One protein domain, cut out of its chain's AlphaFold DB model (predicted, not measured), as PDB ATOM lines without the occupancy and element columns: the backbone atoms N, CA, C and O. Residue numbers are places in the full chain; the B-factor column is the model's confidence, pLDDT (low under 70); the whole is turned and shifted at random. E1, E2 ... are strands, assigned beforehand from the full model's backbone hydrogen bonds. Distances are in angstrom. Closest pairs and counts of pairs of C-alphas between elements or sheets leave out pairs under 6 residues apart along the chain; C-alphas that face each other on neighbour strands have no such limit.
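AT A GLANCE: This is residues 22 to 48, 61 to 97 and 124 to 137 of the 137 residues of an uncharacterized protein of halophilic archaeon (UniProt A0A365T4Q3). A small closed barrel of six short strands, all antiparallel, with loops and cut ends round it. A tail after E6 leads away to Ser 137 and a loop after E2 reaches out to Trp 46, and these two mark the far ends of the model. The printed part has 78 residues with no named helix and six named strands, E1 to E6 along the chain; round the ring run E1, E4, E3, E2, E5, E6 and back to E1. The class is all strand, though under half of the residues, 33 of 78, are in named elements. The whole is compact, with a radius of gyration of the C-alphas of 11.3 A and spans of 37 by 25 by 23 A.

HOW THE PARTS SIT: E1, residues 22 to 27, has E4, residues 74 to 79, on one side and E6, residues 124 to 131, on the other side. E1 and E6 are antiparallel at 140 degrees, with N 24 and O 127 at 3.0 A and N 127 and O 24 at 2.8 A, within hydrogen-bond range. E1 and E4 are antiparallel at 132 degrees, with N 25 and O 78 at 2.9 A. E2, residues 36 to 39, is antiparallel to E3, residues 63 to 67, at 144 degrees, with N 38 and O 66 at 2.9 A. On the other side of E2 is E5, residues 90 to 93, antiparallel at 133 degrees, with N 37 and O 91 at 2.9 A. E3 and E4 form a hairpin, antiparallel at 132 degrees, with N 65 and O 75 at 2.9 A. E4 is staggered: it pairs with E3 over residues 74 to 77 and with E1 over 77 to 79. E5 and E6 are antiparallel at 130 degrees, with N 92 and O 130 at 2.8 A. E6 is staggered too, pairing with E1 over residues 124 to 129 and with E5 over 129 to 131. Among the pairs apart are E1 and E3, and E3 and E6.

IN THESE COORDINATES: E1 begins at C-alpha 22, (-4.792, -24.182, -31.730), and is 16.6 A long. E2 is 10.3 A, E3 13.0 A, E4 15.4 A and E5 10.0 A. E6, the longest strand with 8 residues, measures 21.9 A and ends at C-alpha 131, (-4.020, -32.401, -29.313).

THE WHOLE: The C-alphas of Trp 46 and Ser 137 are the two farthest apart, 36.9 A. Residues 49 to 60 are not printed, with 10.1 A between C-alphas 48 and 61; residues 98 to 123 are not printed, with 13.0 A between C-alphas 97 and 124. The links E1 to E2, E3 to E4 and E4 to E5 are short. The mean pLDDT of the printed part is 83.9; residues 95 to 97 and 133 to 137 are under 70.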
ATOM      1  N   ARG A  22      -5.454 -25.248 -32.472       84.00
ATOM      2  CA  ARG A  22      -4.792 -24.182 -31.730       84.00
ATOM      3  C   ARG A  22      -3.819 -23.493 -32.654       84.00
ATOM      4  O   ARG A  22      -3.165 -24.154 -33.456       84.00
ATOM      5  N   GLU A  23      -3.689 -22.193 -32.476       84.56
ATOM      6  CA  GLU A  23      -2.840 -21.359 -33.310       84.56
ATOM      7  C   GLU A  23      -1.716 -20.715 -32.499       84.56
ATOM      8  O   GLU A  23      -1.774 -20.567 -31.270       84.56
ATOM      9  N   GLY A  24      -0.653 -20.353 -33.203       86.19
ATOM     10  CA  GLY A  24       0.466 -19.626 -32.636       86.19
ATOM     11  C   GLY A  24       1.569 -19.396 -33.651       86.19
ATOM     12  O   GLY A  24       1.387 -19.569 -34.852       86.19
ATOM     13  N   TYR A  25       2.742 -19.040 -33.145       87.00
ATOM     14  CA  TYR A  25       3.940 -18.862 -33.952       87.00
ATOM     15  C   TYR A  25       5.062 -19.791 -33.502       87.00
ATOM     16  O   TYR A  25       5.125 -20.242 -32.355       87.00
ATOM     17  N   MET A  26       5.999 -20.023 -34.413       87.81
ATOM     18  CA  MET A  26       7.306 -20.612 -34.137       87.81
ATOM     19  C   MET A  26       8.372 -19.895 -34.944       87.81
ATOM     20  O   MET A  26       8.058 -19.235 -35.930       87.81
ATOM     21  N   PHE A  27       9.640 -20.058 -34.569       86.31
ATOM     22  CA  PHE A  27      10.711 -19.685 -35.483       86.31
ATOM     23  C   PHE A  27      10.663 -20.567 -36.734       86.31
ATOM     24  O   PHE A  27      10.507 -21.786 -36.627       86.31
ATOM     25  N   ASN A  28      10.846 -19.971 -37.911       84.00
ATOM     26  CA  ASN A  28      10.780 -20.674 -39.194       84.00
ATOM     27  C   ASN A  28      11.757 -21.868 -39.239       84.00
ATOM     28  O   ASN A  28      11.392 -22.989 -39.581       84.00
ATOM     29  N   ASN A  29      12.984 -21.678 -38.749       86.06
ATOM     30  CA  ASN A  29      13.996 -22.740 -38.674       86.06
ATOM     31  C   ASN A  29      13.688 -23.864 -37.661       86.06
ATOM     32  O   ASN A  29      14.395 -24.872 -37.634       86.06
ATOM     33  N   GLN A  30      12.683 -23.687 -36.802       88.62
ATOM     34  CA  GLN A  30      12.252 -24.671 -35.813       88.62
ATOM     35  C   GLN A  30      10.978 -25.398 -36.225       88.62
ATOM     36  O   GLN A  30      10.657 -26.406 -35.596       88.62
ATOM     37  N   PHE A  31      10.266 -24.918 -37.243       87.44
ATOM     38  CA  PHE A  31       9.018 -25.502 -37.710       87.44
ATOM     39  C   PHE A  31       9.244 -26.874 -38.358       87.44
ATOM     40  O   PHE A  31      10.147 -27.058 -39.175       87.44
ATOM     41  N   GLN A  32       8.423 -27.854 -37.977       87.06
ATOM     42  CA  GLN A  32       8.454 -29.208 -38.533       87.06
ATOM     43  C   GLN A  32       7.033 -29.679 -38.874       87.06
ATOM     44  O   GLN A  32       6.354 -30.248 -38.011       87.06
ATOM     45  N   PRO A  33       6.571 -29.489 -40.120       85.38
ATOM     46  CA  PRO A  33       5.195 -29.792 -40.497       85.38
ATOM     47  C   PRO A  33       4.857 -31.271 -40.271       85.38
ATOM     48  O   PRO A  33       5.642 -32.167 -40.587       85.38
ATOM     49  N   GLY A  34       3.680 -31.537 -39.698       83.38
ATOM     50  CA  GLY A  34       3.206 -32.897 -39.407       83.38
ATOM     51  C   GLY A  34       3.925 -33.634 -38.276       83.38
ATOM     52  O   GLY A  34       3.597 -34.795 -38.011       83.38
ATOM     53  N   SER A  35       4.910 -33.010 -37.630       88.69
ATOM     54  CA  SER A  35       5.625 -33.605 -36.502       88.69
ATOM     55  C   SER A  35       4.757 -33.644 -35.245       88.69
ATOM     56  O   SER A  35       3.818 -32.868 -35.079       88.69
ATOM     57  N   GLN A  36       5.075 -34.556 -34.332       91.31
ATOM     58  CA  GLN A  36       4.466 -34.576 -33.007       91.31
ATOM     59  C   GLN A  36       5.432 -33.976 -31.994       91.31
ATOM     60  O   GLN A  36       6.645 -34.200 -32.065       91.31
ATOM     61  N   PHE A  37       4.892 -33.253 -31.022       93.44
ATOM     62  CA  PHE A  37       5.682 -32.629 -29.972       93.44
ATOM     63  C   PHE A  37       4.986 -32.698 -28.619       93.44
ATOM     64  O   PHE A  37       3.763 -32.783 -28.527       93.44
ATOM     65  N   VAL A  38       5.784 -32.644 -27.558       94.44
ATOM     66  CA  VAL A  38       5.319 -32.550 -26.171       94.44
ATOM     67  C   VAL A  38       5.726 -31.198 -25.608       94.44
ATOM     68  O   VAL A  38       6.854 -30.749 -25.810       94.44
ATOM     69  N   VAL A  39       4.820 -30.552 -24.880       95.44
ATOM     70  CA  VAL A  39       5.124 -29.326 -24.139       95.44
ATOM     71  C   VAL A  39       5.876 -29.701 -22.873       95.44
ATOM     72  O   VAL A  39       5.348 -30.406 -22.015       95.44
ATOM     73  N   ILE A  40       7.110 -29.231 -22.734       94.88
ATOM     74  CA  ILE A  40       7.993 -29.651 -21.638       94.88
ATOM     75  C   ILE A  40       8.189 -28.579 -20.567       94.88
ATOM     76  O   ILE A  40       8.737 -28.882 -19.509       94.88
ATOM     77  N   SER A  41       7.712 -27.354 -20.800       93.69
ATOM     78  CA  SER A  41       7.786 -26.256 -19.834       93.69
ATOM     79  C   SER A  41       6.416 -25.705 -19.446       93.69
ATOM     80  O   SER A  41       5.444 -25.775 -20.202       93.69
ATOM     81  N   GLU A  42       6.373 -25.058 -18.285       92.75
ATOM     82  CA  GLU A  42       5.347 -24.063 -17.975       92.75
ATOM     83  C   GLU A  42       5.471 -22.830 -18.895       92.75
ATOM     84  O   GLU A  42       6.286 -22.804 -19.826       92.75
ATOM     85  N   ALA A  43       4.615 -21.829 -18.676       88.38
ATOM     86  CA  ALA A  43       4.630 -20.595 -19.449       88.38
ATOM     87  C   ALA A  43       5.895 -19.831 -19.078       88.38
ATOM     88  O   ALA A  43       6.148 -19.576 -17.900       88.38
ATOM     89  N   LEU A  44       6.696 -19.490 -20.076       87.81
ATOM     90  CA  LEU A  44       7.872 -18.672 -19.864       87.81
ATOM     91  C   LEU A  44       7.440 -17.207 -19.689       87.81
ATOM     92  O   LEU A  44       6.519 -16.759 -20.367       87.81
ATOM     93  N   PRO A  45       8.107 -16.438 -18.810       83.44
ATOM     94  CA  PRO A  45       7.755 -15.042 -18.530       83.44
ATOM     95  C   PRO A  45       8.183 -14.065 -19.640       83.44
ATOM     96  O   PRO A  45       8.138 -12.854 -19.442       83.44
ATOM     97  N   TRP A  46       8.649 -14.575 -20.779       81.06
ATOM     98  CA  TRP A  46       9.146 -13.800 -21.912       81.06
ATOM     99  C   TRP A  46       8.294 -14.113 -23.141       81.06
ATOM    100  O   TRP A  46       7.841 -15.248 -23.290       81.06
ATOM    101  N   ASN A  47       8.131 -13.131 -24.023       77.62
ATOM    102  CA  ASN A  47       7.432 -13.269 -25.293       77.62
ATOM    103  C   ASN A  47       8.272 -12.661 -26.420       77.62
ATOM    104  O   ASN A  47       9.009 -11.705 -26.165       77.62
ATOM    105  N   PRO A  48       8.170 -13.197 -27.647       71.19
ATOM    106  CA  PRO A  48       8.849 -12.624 -28.800       71.19
ATOM    107  C   PRO A  48       8.318 -11.215 -29.098       71.19
ATOM    108  O   PRO A  48       7.116 -10.960 -29.040       71.19
ATOM    109  N   GLN A  61       1.636 -17.165 -24.633       88.00
ATOM    110  CA  GLN A  61       2.084 -17.985 -23.513       88.00
ATOM    111  C   GLN A  61       3.274 -18.830 -23.942       88.00
ATOM    112  O   GLN A  61       3.136 -20.044 -24.094       88.00
ATOM    113  N   THR A  62       4.429 -18.197 -24.158       90.69
ATOM    114  CA  THR A  62       5.622 -18.864 -24.692       90.69
ATOM    115  C   THR A  62       5.937 -20.165 -23.950       90.69
ATOM    116  O   THR A  62       6.025 -20.197 -22.720       90.69
ATOM    117  N   ARG A  63       6.116 -21.255 -24.698       93.25
ATOM    118  CA  ARG A  63       6.446 -22.591 -24.187       93.25
ATOM    119  C   ARG A  63       7.705 -23.125 -24.849       93.25
ATOM    120  O   ARG A  63       8.038 -22.767 -25.975       93.25
ATOM    121  N   MET A  64       8.354 -24.063 -24.173       94.25
ATOM    122  CA  MET A  64       9.342 -24.942 -24.775       94.25
ATOM    123  C   MET A  64       8.694 -26.289 -25.091       94.25
ATOM    124  O   MET A  64       7.993 -26.874 -24.256       94.25
ATOM    125  N   ILE A  65       8.951 -26.783 -26.296       95.56
ATOM    126  CA  ILE A  65       8.467 -28.073 -26.777       95.56
ATOM    127  C   ILE A  65       9.636 -28.984 -27.130       95.56
ATOM    128  O   ILE A  65      10.742 -28.521 -27.415       95.56
ATOM    129  N   GLN A  66       9.375 -30.285 -27.128       94.81
ATOM    130  CA  GLN A  66      10.288 -31.305 -27.623       94.81
ATOM    131  C   GLN A  66       9.604 -32.127 -28.709       94.81
ATOM    132  O   GLN A  66       8.507 -32.644 -28.490       94.81
ATOM    133  N   TYR A  67      10.270 -32.290 -29.850       93.00
ATOM    134  CA  TYR A  67       9.786 -33.167 -30.913       93.00
ATOM    135  C   TYR A  67       9.944 -34.637 -30.522       93.00
ATOM    136  O   TYR A  67      11.004 -35.059 -30.057       93.00
ATOM    137  N   THR A  68       8.903 -35.443 -30.726       90.00
ATOM    138  CA  THR A  68       8.933 -36.872 -30.364       90.00
ATOM    139  C   THR A  68       9.699 -37.717 -31.381       90.00
ATOM    140  O   THR A  68      10.264 -38.748 -31.023       90.00
ATOM    141  N   SER A  69       9.760 -37.270 -32.638       83.44
ATOM    142  CA  SER A  69      10.528 -37.902 -33.718       83.44
ATOM    143  C   SER A  69      12.042 -37.703 -33.579       83.44
ATOM    144  O   SER A  69      12.814 -38.484 -34.136       83.44
ATOM    145  N   ALA A  70      12.468 -36.680 -32.836       83.00
ATOM    146  CA  ALA A  70      13.860 -36.279 -32.688       83.00
ATOM    147  C   ALA A  70      14.182 -36.008 -31.207       83.00
ATOM    148  O   ALA A  70      14.131 -34.858 -30.754       83.00
ATOM    149  N   PRO A  71      14.526 -37.049 -30.420       74.56
ATOM    150  CA  PRO A  71      14.922 -36.853 -29.032       74.56
ATOM    151  C   PRO A  71      16.136 -35.913 -28.972       74.56
ATOM    152  O   PRO A  71      17.095 -36.072 -29.724       74.56
ATOM    153  N   ASN A  72      16.085 -34.942 -28.056       85.69
ATOM    154  CA  ASN A  72      16.998 -33.788 -27.917       85.69
ATOM    155  C   ASN A  72      16.784 -32.611 -28.882       85.69
ATOM    156  O   ASN A  72      17.564 -31.659 -28.834       85.69
ATOM    157  N   GLN A  73      15.743 -32.625 -29.713       89.94
ATOM    158  CA  GLN A  73      15.365 -31.442 -30.477       89.94
ATOM    159  C   GLN A  73      14.282 -30.653 -29.744       89.94
ATOM    160  O   GLN A  73      13.164 -31.133 -29.545       89.94
ATOM    161  N   PHE A  74      14.639 -29.434 -29.348       92.38
ATOM    162  CA  PHE A  74      13.761 -28.503 -28.650       92.38
ATOM    163  C   PHE A  74      13.423 -27.316 -29.542       92.38
ATOM    164  O   PHE A  74      14.231 -26.913 -30.381       92.38
ATOM    165  N   ALA A  75      12.244 -26.746 -29.332       92.25
ATOM    166  CA  ALA A  75      11.809 -25.542 -30.019       92.25
ATOM    167  C   ALA A  75      11.008 -24.635 -29.084       92.25
ATOM    168  O   ALA A  75      10.481 -25.083 -28.060       92.25
ATOM    169  N   PHE A  76      10.926 -23.358 -29.448       92.06
ATOM    170  CA  PHE A  76      10.031 -22.411 -28.806       92.06
ATOM    171  C   PHE A  76       8.709 -22.374 -29.559       92.06
ATOM    172  O   PHE A  76       8.676 -22.242 -30.780       92.06
ATOM    173  N   LEU A  77       7.631 -22.500 -28.797       91.62
ATOM    174  CA  LEU A  77       6.266 -22.348 -29.261       91.62
ATOM    175  C   LEU A  77       5.716 -21.050 -28.676       91.62
ATOM    176  O   LEU A  77       5.827 -20.822 -27.470       91.62
ATOM    177  N   PHE A  78       5.082 -20.239 -29.511       90.88
ATOM    178  CA  PHE A  78       4.430 -18.991 -29.127       90.88
ATOM    179  C   PHE A  78       2.921 -19.141 -29.348       90.88
ATOM    180  O   PHE A  78       2.385 -18.606 -30.317       90.88
ATOM    181  N   PRO A  79       2.225 -19.936 -28.516       89.75
ATOM    182  CA  PRO A  79       0.793 -20.124 -28.673       89.75
ATOM    183  C   PRO A  79       0.059 -18.854 -28.236       89.75
ATOM    184  O   PRO A  79       0.493 -18.190 -27.281       89.75
ATOM    185  N   TYR A  80      -1.059 -18.545 -28.891       86.50
ATOM    186  CA  TYR A  80      -1.963 -17.507 -28.400       86.50
ATOM    187  C   TYR A  80      -2.467 -17.854 -26.990       86.50
ATOM    188  O   TYR A  80      -2.510 -19.020 -26.585       86.50
ATOM    189  N   GLU A  81      -2.797 -16.839 -26.192       82.06
ATOM    190  CA  GLU A  81      -3.188 -17.026 -24.789       82.06
ATOM    191  C   GLU A  81      -4.426 -17.928 -24.610       82.06
ATOM    192  O   GLU A  81      -4.508 -18.710 -23.656       82.06
ATOM    193  N   ASP A  82      -5.360 -17.873 -25.552       79.44
ATOM    194  CA  ASP A  82      -6.594 -18.657 -25.598       79.44
ATOM    195  C   ASP A  82      -6.395 -20.104 -26.082       79.44
ATOM    196  O   ASP A  82      -7.252 -20.953 -25.838       79.44
ATOM    197  N   ALA A  83      -5.233 -20.436 -26.653       81.19
ATOM    198  CA  ALA A  83      -4.898 -21.790 -27.090       81.19
ATOM    199  C   ALA A  83      -4.735 -22.792 -25.928       81.19
ATOM    200  O   ALA A  83      -4.550 -23.989 -26.170       81.19
ATOM    201  N   GLN A  84      -4.762 -22.338 -24.665       82.88
ATOM    202  CA  GLN A  84      -4.781 -23.168 -23.446       82.88
ATOM    203  C   GLN A  84      -3.739 -24.306 -23.447       82.88
ATOM    204  O   GLN A  84      -4.021 -25.468 -23.127       82.88
ATOM    205  N   VAL A  85      -2.510 -23.998 -23.860       87.94
ATOM    206  CA  VAL A  85      -1.410 -24.969 -23.942       87.94
ATOM    207  C   VAL A  85      -0.844 -25.251 -22.548       87.94
ATOM    208  O   VAL A  85      -0.507 -24.331 -21.806       87.94
ATOM    209  N   GLN A  86      -0.720 -26.529 -22.180       89.56
ATOM    210  CA  GLN A  86      -0.273 -26.966 -20.851       89.56
ATOM    211  C   GLN A  86       0.950 -27.882 -20.934       89.56
ATOM    212  O   GLN A  86       1.095 -28.647 -21.889       89.56
ATOM    213  N   GLN A  87       1.800 -27.835 -19.906       92.25
ATOM    214  CA  GLN A  87       2.943 -28.737 -19.764       92.25
ATOM    215  C   GLN A  87       2.487 -30.202 -19.702       92.25
ATOM    216  O   GLN A  87       1.464 -30.528 -19.103       92.25
ATOM    217  N   GLY A  88       3.263 -31.088 -20.321       90.94
ATOM    218  CA  GLY A  88       3.014 -32.527 -20.386       90.94
ATOM    219  C   GLY A  88       2.014 -32.946 -21.463       90.94
ATOM    220  O   GLY A  88       1.847 -34.140 -21.692       90.94
ATOM    221  N   GLN A  89       1.365 -31.996 -22.141       91.06
ATOM    222  CA  GLN A  89       0.440 -32.292 -23.231       91.06
ATOM    223  C   GLN A  89       1.186 -32.529 -24.546       91.06
ATOM    224  O   GLN A  89       2.198 -31.880 -24.828       91.06
ATOM    225  N   GLN A  90       0.658 -33.450 -25.352       91.88
ATOM    226  CA  GLN A  90       1.196 -33.806 -26.661       91.88
ATOM    227  C   GLN A  90       0.290 -33.287 -27.776       91.88
ATOM    228  O   GLN A  90      -0.935 -33.413 -27.702       91.88
ATOM    229  N   TYR A  91       0.909 -32.761 -28.827       90.38
ATOM    230  CA  TYR A  91       0.236 -32.195 -29.986       90.38
ATOM    231  C   TYR A  91       0.842 -32.716 -31.288       90.38
ATOM    232  O   TYR A  91       1.961 -33.238 -31.313       90.38
ATOM    233  N   VAL A  92       0.088 -32.558 -32.370       89.06
ATOM    234  CA  VAL A  92       0.523 -32.772 -33.748       89.06
ATOM    235  C   VAL A  92       0.526 -31.426 -34.450       89.06
ATOM    236  O   VAL A  92      -0.462 -30.694 -34.396       89.06
ATOM    237  N   MET A  93       1.644 -31.106 -35.088       86.81
ATOM    238  CA  MET A  93       1.806 -29.912 -35.900       86.81
ATOM    239  C   MET A  93       1.014 -30.055 -37.197       86.81
ATOM    240  O   MET A  93       1.054 -31.112 -37.833       86.81
ATOM    241  N   GLY A  94       0.326 -28.985 -37.593       82.19
ATOM    242  CA  GLY A  94      -0.302 -28.880 -38.903       82.19
ATOM    243  C   GLY A  94       0.701 -29.192 -40.015       82.19
ATOM    244  O   GLY A  94       1.901 -28.920 -39.897       82.19
ATOM    245  N   ARG A  95       0.225 -29.861 -41.065       69.44
ATOM    246  CA  ARG A  95       1.009 -30.107 -42.288       69.44
ATOM    247  C   ARG A  95       0.805 -29.010 -43.314       69.44
ATOM    248  O   ARG A  95       1.728 -28.731 -44.073       69.44
ATOM    249  N   ASP A  96      -0.380 -28.422 -43.290       55.53
ATOM    250  CA  ASP A  96      -0.758 -27.356 -44.183       55.53
ATOM    251  C   ASP A  96      -0.506 -26.024 -43.486       55.53
ATOM    252  O   ASP A  96      -0.960 -25.764 -42.369       55.53
ATOM    253  N   TRP A  97       0.268 -25.196 -44.175       48.53
ATOM    254  CA  TRP A  97       0.054 -23.765 -44.151       48.53
ATOM    255  C   TRP A  97      -1.325 -23.575 -44.816       48.53
ATOM    256  O   TRP A  97      -1.428 -23.436 -46.025       48.53
ATOM    257  N   PHE A 124       9.705 -15.810 -38.090       79.06
ATOM    258  CA  PHE A 124       8.576 -16.531 -37.537       79.06
ATOM    259  C   PHE A 124       7.646 -17.052 -38.628       79.06
ATOM    260  O   PHE A 124       7.483 -16.442 -39.681       79.06
ATOM    261  N   VAL A 125       6.982 -18.160 -38.327       80.88
ATOM    262  CA  VAL A 125       5.932 -18.755 -39.146       80.88
ATOM    263  C   VAL A 125       4.698 -18.972 -38.277       80.88
ATOM    264  O   VAL A 125       4.824 -19.383 -37.118       80.88
ATOM    265  N   ASN A 126       3.523 -18.631 -38.809       82.06
ATOM    266  CA  ASN A 126       2.251 -18.966 -38.178       82.06
ATOM    267  C   ASN A 126       2.038 -20.477 -38.287       82.06
ATOM    268  O   ASN A 126       2.339 -21.080 -39.317       82.06
ATOM    269  N   ILE A 127       1.571 -21.087 -37.208       82.75
ATOM    270  CA  ILE A 127       1.343 -22.516 -37.151       82.75
ATOM    271  C   ILE A 127       0.011 -22.833 -36.497       82.75
ATOM    272  O   ILE A 127      -0.461 -22.154 -35.584       82.75
ATOM    273  N   THR A 128      -0.508 -23.975 -36.900       86.50
ATOM    274  CA  THR A 128      -1.666 -24.636 -36.325       86.50
ATOM    275  C   THR A 128      -1.240 -25.971 -35.722       86.50
ATOM    276  O   THR A 128      -0.285 -26.618 -36.169       86.50
ATOM    277  N   PHE A 129      -1.913 -26.402 -34.660       86.75
ATOM    278  CA  PHE A 129      -1.627 -27.677 -34.009       86.75
ATOM    279  C   PHE A 129      -2.839 -28.231 -33.257       86.75
ATOM    280  O   PHE A 129      -3.687 -27.494 -32.759       86.75
ATOM    281  N   LEU A 130      -2.902 -29.558 -33.141       86.75
ATOM    282  CA  LEU A 130      -4.010 -30.289 -32.516       86.75
ATOM    283  C   LEU A 130      -3.523 -31.164 -31.368       86.75
ATOM    284  O   LEU A 130      -2.420 -31.706 -31.455       86.75
ATOM    285  N   PRO A 131      -4.324 -31.380 -30.309       85.31
ATOM    286  CA  PRO A 131      -4.020 -32.401 -29.313       85.31
ATOM    287  C   PRO A 131      -3.853 -33.772 -29.981       85.31
ATOM    288  O   PRO A 131      -4.690 -34.180 -30.782       85.31
ATOM    289  N   ALA A 132      -2.811 -34.526 -29.627       78.81
ATOM    290  CA  ALA A 132      -2.531 -35.817 -30.267       78.81
ATOM    291  C   ALA A 132      -3.658 -36.854 -30.088       78.81
ATOM    292  O   ALA A 132      -3.822 -37.731 -30.927       78.81
ATOM    293  N   GLY A 133      -4.467 -36.728 -29.031       68.62
ATOM    294  CA  GLY A 133      -5.658 -37.557 -28.819       68.62
ATOM    295  C   GLY A 133      -6.874 -37.188 -29.682       68.62
ATOM    296  O   GLY A 133      -7.830 -37.959 -29.707       68.62
ATOM    297  N   ALA A 134      -6.853 -36.039 -30.366       58.31
ATOM    298  CA  ALA A 134      -7.916 -35.597 -31.277       58.31
ATOM    299  C   ALA A 134      -7.739 -36.150 -32.705       58.31
ATOM    300  O   ALA A 134      -8.689 -36.176 -33.478       58.31
ATOM    301  N   VAL A 135      -6.545 -36.645 -33.046       53.59
ATOM    302  CA  VAL A 135      -6.264 -37.293 -34.334       53.59
ATOM    303  C   VAL A 135      -6.684 -38.766 -34.234       53.59
ATOM    304  O   VAL A 135      -5.858 -39.631 -33.945       53.59
ATOM    305  N   GLN A 136      -7.983 -39.061 -34.366       41.50
ATOM    306  CA  GLN A 136      -8.467 -40.449 -34.376       41.50
ATOM    307  C   GLN A 136      -8.286 -41.097 -35.757       41.50
ATOM    308  O   GLN A 136      -8.567 -40.490 -36.785       41.50
ATOM    309  N   SER A 137      -7.762 -42.326 -35.715       41.16
ATOM    310  CA  SER A 137      -7.427 -43.255 -36.806       41.16
ATOM    311  C   SER A 137      -8.598 -43.712 -37.663       41.16
ATOM    312  O   SER A 137      -9.663 -43.978 -37.056       41.16
TER     313      SER A 137